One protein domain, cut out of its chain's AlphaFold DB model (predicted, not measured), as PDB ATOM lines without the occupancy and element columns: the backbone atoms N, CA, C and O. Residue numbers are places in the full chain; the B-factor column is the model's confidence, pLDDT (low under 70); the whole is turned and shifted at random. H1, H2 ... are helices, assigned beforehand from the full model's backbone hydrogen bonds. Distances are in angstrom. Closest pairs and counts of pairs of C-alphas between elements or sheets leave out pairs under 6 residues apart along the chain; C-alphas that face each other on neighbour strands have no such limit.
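AT A GLANCE: This is residues 103 to 161 of the 172 residues of a protein of Puccinia graminis f. sp. tritici (UniProt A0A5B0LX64). Four short helices stand side by side in a small bundle, each running opposite ways to the one before it along the chain. Their centres make a flattened four-cornered ring: H1 and H3 are at the far corners, while H2 and H4 face one another across the short diagonal. The printed part has 59 residues, with H1, H2, H3 and H4 in that order and no named strand; its class is all helix. The whole is compact and rounded, with a radius of gyration of the C-alphas of 10.7 A and spans of 31 by 23 by 18 A.

IN THESE COORDINATES: Find C-alpha 103 at (-0.518, 22.108, 50.646); from there H1 runs through residues 103 to 115, 18.3 A long. Next look at H2, residues 119 to 129, 15.3 A, and H3, residues 137 to 145, 12.6 A. H4, residues 149 to 160, spans 15.9 A and ends at C-alpha 160, (10.033, 22.121, 50.663).

HOW THE PARTS SIT: H2 is the hub, touching three helices. H1 and H2, a helical hairpin at a shallow tilt of 13 degrees, only just touch, with 3 pairs of C-alphas within 8 A; the closest are those of Ser 112 and Phe 122, 7.3 A. H2 and H3 form another helical hairpin, tilt 18 degrees, with the C-alphas of Ala 127 and Asn 144 closest at 7.1 A. H4 touches H2 with residues 149 to 152 alone, running the same way at a shallow tilt of 22 degrees; the closest C-alphas, of Phe 119 and Pro 149, are 6.3 A apart. H3 and H4 are close but not clearly touching, the closest C-alphas being those of Phe 143 and Val 152, 7.3 A. H1 and H4 are near each other, and H1 and H3 are apart. In H1, H2, H3 and H4 every O i to N i+4 pair is within hydrogen-bond range.

THE WHOLE: The C-alphas farthest apart, of Asn 115 and Ser 136, are 31.4 A apart. The printed part has no cut and no long link. No printed residue has a pLDDT under 70.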
ATOM      1  N   ALA A 103       0.514  22.778  51.445       95.75
ATOM      2  CA  ALA A 103      -0.518  22.108  50.646       95.75
ATOM      3  C   ALA A 103      -1.305  23.070  49.726       95.75
ATOM      4  O   ALA A 103      -1.744  22.691  48.641       95.75
ATOM      5  N   GLY A 104      -1.474  24.334  50.126       96.38
ATOM      6  CA  GLY A 104      -2.059  25.375  49.280       96.38
ATOM      7  C   GLY A 104      -1.147  25.752  48.111       96.38
ATOM      8  O   GLY A 104      -1.629  25.917  46.990       96.38
ATOM      9  N   ILE A 105       0.168  25.809  48.348       97.31
ATOM     10  CA  ILE A 105       1.177  26.016  47.297       97.31
ATOM     11  C   ILE A 105       1.167  24.827  46.331       97.31
ATOM     12  O   ILE A 105       1.080  25.018  45.120       97.31
ATOM     13  N   GLN A 106       1.137  23.598  46.851       97.06
ATOM     14  CA  GLN A 106       1.021  22.381  46.045       97.06
ATOM     15  C   GLN A 106      -0.227  22.382  45.150       97.06
ATOM     16  O   GLN A 106      -0.173  22.034  43.965       97.06
ATOM     17  N   ARG A 107      -1.367  22.820  45.698       95.88
ATOM     18  CA  ARG A 107      -2.610  22.977  44.937       95.88
ATOM     19  C   ARG A 107      -2.460  24.010  43.825       95.88
ATOM     20  O   ARG A 107      -2.926  23.762  42.716       95.88
ATOM     21  N   PHE A 108      -1.804  25.137  44.094       96.31
ATOM     22  CA  PHE A 108      -1.518  26.137  43.069       96.31
ATOM     23  C   PHE A 108      -0.638  25.576  41.940       96.31
ATOM     24  O   PHE A 108      -0.960  25.796  40.772       96.31
ATOM     25  N   LEU A 109       0.413  24.805  42.257       96.12
ATOM     26  CA  LEU A 109       1.249  24.138  41.246       96.12
ATOM     27  C   LEU A 109       0.420  23.205  40.361       96.12
ATOM     28  O   LEU A 109       0.495  23.277  39.137       96.12
ATOM     29  N   SER A 110      -0.414  22.375  40.990       94.69
ATOM     30  CA  SER A 110      -1.261  21.401  40.296       94.69
ATOM     31  C   SER A 110      -2.245  22.096  39.348       94.69
ATOM     32  O   SER A 110      -2.352  21.728  38.180       94.69
ATOM     33  N   LEU A 111      -2.912  23.157  39.813       94.31
ATOM     34  CA  LEU A 111      -3.827  23.950  38.986       94.31
ATOM     35  C   LEU A 111      -3.099  24.682  37.851       94.31
ATOM     36  O   LEU A 111      -3.625  24.749  36.740       94.31
ATOM     37  N   SER A 112      -1.897  25.203  38.104       94.19
ATOM     38  CA  SER A 112      -1.085  25.877  37.083       94.19
ATOM     39  C   SER A 112      -0.659  24.915  35.973       94.19
ATOM     40  O   SER A 112      -0.722  25.272  34.800       94.19
ATOM     41  N   ALA A 113      -0.268  23.689  36.334       91.25
ATOM     42  CA  ALA A 113       0.093  22.646  35.380       91.25
ATOM     43  C   ALA A 113      -1.116  22.185  34.548       91.25
ATOM     44  O   ALA A 113      -1.000  22.029  33.336       91.25
ATOM     45  N   GLN A 114      -2.284  22.025  35.181       91.25
ATOM     46  CA  GLN A 114      -3.515  21.579  34.515       91.25
ATOM     47  C   GLN A 114      -4.060  22.593  33.506       91.25
ATOM     48  O   GLN A 114      -4.530  22.208  32.441       91.25
ATOM     49  N   ASN A 115      -4.033  23.883  33.846       91.31
ATOM     50  CA  ASN A 115      -4.693  24.920  33.045       91.31
ATOM     51  C   ASN A 115      -3.732  25.663  32.108       91.31
ATOM     52  O   ASN A 115      -4.174  26.438  31.261       91.31
ATOM     53  N   GLY A 116      -2.425  25.441  32.264       90.38
ATOM     54  CA  GLY A 116      -1.398  26.284  31.672       90.38
ATOM     55  C   GLY A 116      -1.330  27.640  32.373       90.38
ATOM     56  O   GLY A 116      -2.339  28.283  32.669       90.38
ATOM     57  N   PHE A 117      -0.117  28.109  32.651       92.75
ATOM     58  CA  PHE A 117       0.064  29.400  33.298       92.75
ATOM     59  C   PHE A 117       1.331  30.082  32.798       92.75
ATOM     60  O   PHE A 117       2.386  29.458  32.685       92.75
ATOM     61  N   MET A 118       1.230  31.369  32.457       96.19
ATOM     62  CA  MET A 118       2.378  32.102  31.931       96.19
ATOM     63  C   MET A 118       3.466  32.194  32.995       96.19
ATOM     64  O   MET A 118       3.204  32.655  34.108       96.19
ATOM     65  N   PHE A 119       4.690  31.810  32.631       96.94
ATOM     66  CA  PHE A 119       5.801  31.714  33.573       96.94
ATOM     67  C   PHE A 119       6.006  32.973  34.443       96.94
ATOM     68  O   PHE A 119       6.100  32.814  35.659       96.94
ATOM     69  N   PRO A 120       5.975  34.217  33.914       97.19
ATOM     70  CA  PRO A 120       6.148  35.405  34.753       97.19
ATOM     71  C   PRO A 120       5.084  35.550  35.851       97.19
ATOM     72  O   PRO A 120       5.387  36.010  36.948       97.19
ATOM     73  N   LEU A 121       3.839  35.145  35.575       96.69
ATOM     74  CA  LEU A 121       2.749  35.185  36.553       96.69
ATOM     75  C   LEU A 121       2.860  34.022  37.536       96.69
ATOM     76  O   LEU A 121       2.750  34.232  38.740       96.69
ATOM     77  N   PHE A 122       3.131  32.817  37.031       97.31
ATOM     78  CA  PHE A 122       3.393  31.625  37.839       97.31
ATOM     79  C   PHE A 122       4.471  31.887  38.891       97.31
ATOM     80  O   PHE A 122       4.247  31.704  40.088       97.31
ATOM     81  N   HIS A 123       5.617  32.391  38.439       97.94
ATOM     82  CA  HIS A 123       6.764  32.671  39.284       97.94
ATOM     83  C   HIS A 123       6.478  33.790  40.282       97.94
ATOM     84  O   HIS A 123       6.785  33.646  41.464       97.94
ATOM     85  N   ARG A 124       5.812  34.870  39.847       97.56
ATOM     86  CA  ARG A 124       5.434  35.980  40.729       97.56
ATOM     87  C   ARG A 124       4.478  35.549  41.839       97.56
ATOM     88  O   ARG A 124       4.725  35.875  42.994       97.56
ATOM     89  N   HIS A 125       3.431  34.796  41.509       97.50
ATOM     90  CA  HIS A 125       2.481  34.299  42.503       97.50
ATOM     91  C   HIS A 125       3.154  33.385  43.530       97.50
ATOM     92  O   HIS A 125       2.909  33.530  44.726       97.50
ATOM     93  N   LEU A 126       4.044  32.492  43.089       97.88
ATOM     94  CA  LEU A 126       4.830  31.667  44.007       97.88
ATOM     95  C   LEU A 126       5.766  32.507  44.876       97.88
ATOM     96  O   LEU A 126       5.822  32.271  46.076       97.88
ATOM     97  N   ALA A 127       6.448  33.509  44.316       97.75
ATOM     98  CA  ALA A 127       7.339  34.385  45.078       97.75
ATOM     99  C   ALA A 127       6.606  35.126  46.207       97.75
ATOM    100  O   ALA A 127       7.167  35.318  47.289       97.75
ATOM    101  N   ASP A 128       5.363  35.544  45.959       97.69
ATOM    102  CA  ASP A 128       4.541  36.224  46.957       97.69
ATOM    103  C   ASP A 128       4.034  35.236  48.026       97.69
ATOM    104  O   ASP A 128       4.165  35.512  49.219       97.69
ATOM    105  N   MET A 129       3.558  34.048  47.626       98.06
ATOM    106  CA  MET A 129       3.086  33.000  48.547       98.06
ATOM    107  C   MET A 129       4.200  32.372  49.402       98.06
ATOM    108  O   MET A 129       3.977  32.028  50.563       98.06
ATOM    109  N   LEU A 130       5.407  32.223  48.850       97.56
ATOM    110  CA  LEU A 130       6.587  31.690  49.543       97.56
ATOM    111  C   LEU A 130       7.277  32.733  50.424       97.56
ATOM    112  O   LEU A 130       8.161  32.379  51.198       97.56
ATOM    113  N   GLY A 131       6.882  34.007  50.343       96.25
ATOM    114  CA  GLY A 131       7.468  35.094  51.127       96.25
ATOM    115  C   GLY A 131       7.692  34.746  52.611       96.25
ATOM    116  O   GLY A 131       8.813  34.931  53.085       96.25
ATOM    117  N   PRO A 132       6.679  34.216  53.328       94.88
ATOM    118  CA  PRO A 132       6.791  33.786  54.729       94.88
ATOM    119  C   PRO A 132       7.519  32.451  54.969       94.88
ATOM    120  O   PRO A 132       7.676  32.059  56.128       94.88
ATOM    121  N   TRP A 133       7.871  31.724  53.908       96.62
ATOM    122  CA  TRP A 133       8.510  30.405  53.951       96.62
ATOM    123  C   TRP A 133      10.015  30.460  53.694       96.62
ATOM    124  O   TRP A 133      10.732  29.619  54.228       96.62
ATOM    125  N   PHE A 134      10.499  31.467  52.958       96.62
ATOM    126  CA  PHE A 134      11.933  31.657  52.750       96.62
ATOM    127  C   PHE A 134      12.670  31.804  54.086       96.62
ATOM    128  O   PHE A 134      12.374  32.692  54.889       96.62
ATOM    129  N   SER A 135      13.687  30.973  54.288       95.00
ATOM    130  CA  SER A 135      14.521  30.966  55.493       95.00
ATOM    131  C   SER A 135      15.516  32.128  55.512       95.00
ATOM    132  O   SER A 135      16.008  32.520  56.569       95.00
ATOM    133  N   SER A 136      15.834  32.690  54.341       96.62
ATOM    134  CA  SER A 136      16.826  33.756  54.189       96.62
ATOM    135  C   SER A 136      16.518  34.703  53.025       96.62
ATOM    136  O   SER A 136      15.723  34.414  52.124       96.62
ATOM    137  N   ARG A 137      17.181  35.868  53.017       96.12
ATOM    138  CA  ARG A 137      17.104  36.807  51.885       96.12
ATOM    139  C   ARG A 137      17.795  36.240  50.649       96.12
ATOM    140  O   ARG A 137      17.410  36.577  49.532       96.12
ATOM    141  N   GLU A 138      18.809  35.414  50.856       97.19
ATOM    142  CA  GLU A 138      19.605  34.737  49.842       97.19
ATOM    143  C   GLU A 138      18.750  33.710  49.103       97.19
ATOM    144  O   GLU A 138      18.705  33.743  47.878       97.19
ATOM    145  N   GLU A 139      17.978  32.900  49.830       96.75
ATOM    146  CA  GLU A 139      17.014  31.954  49.257       96.75
ATOM    147  C   GLU A 139      15.950  32.677  48.423       96.75
ATOM    148  O   GLU A 139      15.716  32.331  47.269       96.75
ATOM    149  N   LYS A 140      15.373  33.765  48.951       97.50
ATOM    150  CA  LYS A 140      14.420  34.588  48.194       97.50
ATOM    151  C   LYS A 140      15.039  35.163  46.916       97.50
ATOM    152  O   LYS A 140      14.379  35.230  45.880       97.50
ATOM    153  N   LYS A 141      16.287  35.637  46.974       97.75
ATOM    154  CA  LYS A 141      17.004  36.132  45.788       97.75
ATOM    155  C   LYS A 141      17.238  35.006  44.788       97.75
ATOM    156  O   LYS A 141      16.972  35.218  43.612       97.75
ATOM    157  N   PHE A 142      17.682  33.840  45.255       98.00
ATOM    158  CA  PHE A 142      17.870  32.649  44.436       98.00
ATOM    159  C   PHE A 142      16.581  32.260  43.715       98.00
ATOM    160  O   PHE A 142      16.572  32.202  42.489       98.00
ATOM    161  N   PHE A 143      15.475  32.143  44.452       98.25
ATOM    162  CA  PHE A 143      14.163  31.858  43.886       98.25
ATOM    163  C   PHE A 143      13.784  32.844  42.778       98.25
ATOM    164  O   PHE A 143      13.346  32.439  41.707       98.25
ATOM    165  N   ASN A 144      13.987  34.146  43.000       97.75
ATOM    166  CA  ASN A 144      13.651  35.182  42.018       97.75
ATOM    167  C   ASN A 144      14.550  35.181  40.766       97.75
ATOM    168  O   ASN A 144      14.204  35.853  39.798       97.75
ATOM    169  N   MET A 145      15.681  34.468  40.766       97.81
ATOM    170  CA  MET A 145      16.549  34.311  39.589       97.81
ATOM    171  C   MET A 145      16.162  33.116  38.708       97.81
ATOM    172  O   MET A 145      16.652  33.012  37.584       97.81
ATOM    173  N   LEU A 146      15.296  32.224  39.196       98.12
ATOM    174  CA  LEU A 146      14.807  31.086  38.423       98.12
ATOM    175  C   LEU A 146      14.047  31.587  37.191       98.12
ATOM    176  O   LEU A 146      13.246  32.515  37.275       98.12
ATOM    177  N   SER A 147      14.319  30.981  36.037       96.81
ATOM    178  CA  SER A 147      13.900  31.501  34.728       96.81
ATOM    179  C   SER A 147      12.980  30.558  33.951       96.81
ATOM    180  O   SER A 147      12.604  30.858  32.818       96.81
ATOM    181  N   SER A 148      12.597  29.426  34.549       96.62
ATOM    182  CA  SER A 148      11.715  28.445  33.920       96.62
ATOM    183  C   SER A 148      10.802  27.737  34.931       96.62
ATOM    184  O   SER A 148      11.175  27.609  36.103       96.62
ATOM    185  N   PRO A 149       9.625  27.232  34.510       95.38
ATOM    186  CA  PRO A 149       8.774  26.426  35.382       95.38
ATOM    187  C   PRO A 149       9.477  25.186  35.968       95.38
ATOM    188  O   PRO A 149       9.365  25.015  37.179       95.38
ATOM    189  N   PRO A 150      10.246  24.376  35.201       95.56
ATOM    190  CA  PRO A 150      10.974  23.234  35.762       95.56
ATOM    191  C   PRO A 150      11.921  23.633  36.895       95.56
ATOM    192  O   PRO A 150      11.786  23.116  37.992       95.56
ATOM    193  N   SER A 151      12.749  24.668  36.702       97.44
ATOM    194  CA  SER A 151      13.678  25.124  37.749       97.44
ATOM    195  C   SER A 151      12.981  25.592  39.034       97.44
ATOM    196  O   SER A 151      13.549  25.511  40.117       97.44
ATOM    197  N   VAL A 152      11.748  26.100  38.921       97.56
ATOM    198  CA  VAL A 152      10.927  26.471  40.082       97.56
ATOM    199  C   VAL A 152      10.370  25.232  40.780       97.56
ATOM    200  O   VAL A 152      10.327  25.209  42.004       97.56
ATOM    201  N   ILE A 153       9.948  24.216  40.024       96.25
ATOM    202  CA  ILE A 153       9.448  22.952  40.578       96.25
ATOM    203  C   ILE A 153      10.579  22.200  41.284       96.25
ATOM    204  O   ILE A 153      10.385  21.811  42.431       96.25
ATOM    205  N   ASP A 154      11.753  22.094  40.660       97.50
ATOM    206  CA  ASP A 154      12.935  21.448  41.244       97.50
ATOM    207  C   ASP A 154      13.308  22.114  42.578       97.50
ATOM    208  O   ASP A 154      13.442  21.451  43.604       97.50
ATOM    209  N   PHE A 155      13.350  23.454  42.615       97.88
ATOM    210  CA  PHE A 155      13.591  24.197  43.856       97.88
ATOM    211  C   PHE A 155      12.560  23.875  44.953       97.88
ATOM    212  O   PHE A 155      12.920  23.741  46.124       97.88
ATOM    213  N   LEU A 156      11.274  23.784  44.599       97.50
ATOM    214  CA  LEU A 156      10.198  23.504  45.554       97.50
ATOM    215  C   LEU A 156      10.239  22.068  46.082       97.50
ATOM    216  O   LEU A 156       9.937  21.845  47.257       97.50
ATOM    217  N   GLU A 157      10.632  21.112  45.247       96.94
ATOM    218  CA  GLU A 157      10.858  19.731  45.652       96.94
ATOM    219  C   GLU A 157      12.048  19.631  46.607       96.94
ATOM    220  O   GLU A 157      11.898  19.133  47.719       96.94
ATOM    221  N   GLU A 158      13.203  20.173  46.223       97.12
ATOM    222  CA  GLU A 158      14.430  20.084  47.018       97.12
ATOM    223  C   GLU A 158      14.315  20.816  48.362       97.12
ATOM    224  O   GLU A 158      14.797  20.332  49.386       97.12
ATOM    225  N   THR A 159      13.665  21.984  48.372       96.56
ATOM    226  CA  THR A 159      13.627  22.866  49.550       96.56
ATOM    227  C   THR A 159      12.450  22.563  50.473       96.56
ATOM    228  O   THR A 159      12.584  22.627  51.695       96.56
ATOM    229  N   TYR A 160      11.282  22.248  49.907       95.75
ATOM    230  CA  TYR A 160      10.033  22.121  50.663       95.75
ATOM    231  C   TYR A 160       9.368  20.749  50.530       95.75
ATOM    232  O   TYR A 160       8.352  20.518  51.188       95.75
ATOM    233  N   ASN A 161       9.924  19.839  49.720       95.75
ATOM    234  CA  ASN A 161       9.345  18.535  49.405       95.75
ATOM    235  C   ASN A 161       7.926  18.655  48.812       95.75
ATOM    236  O   ASN A 161       6.999  17.948  49.215       95.75
TER     237      ASN A 161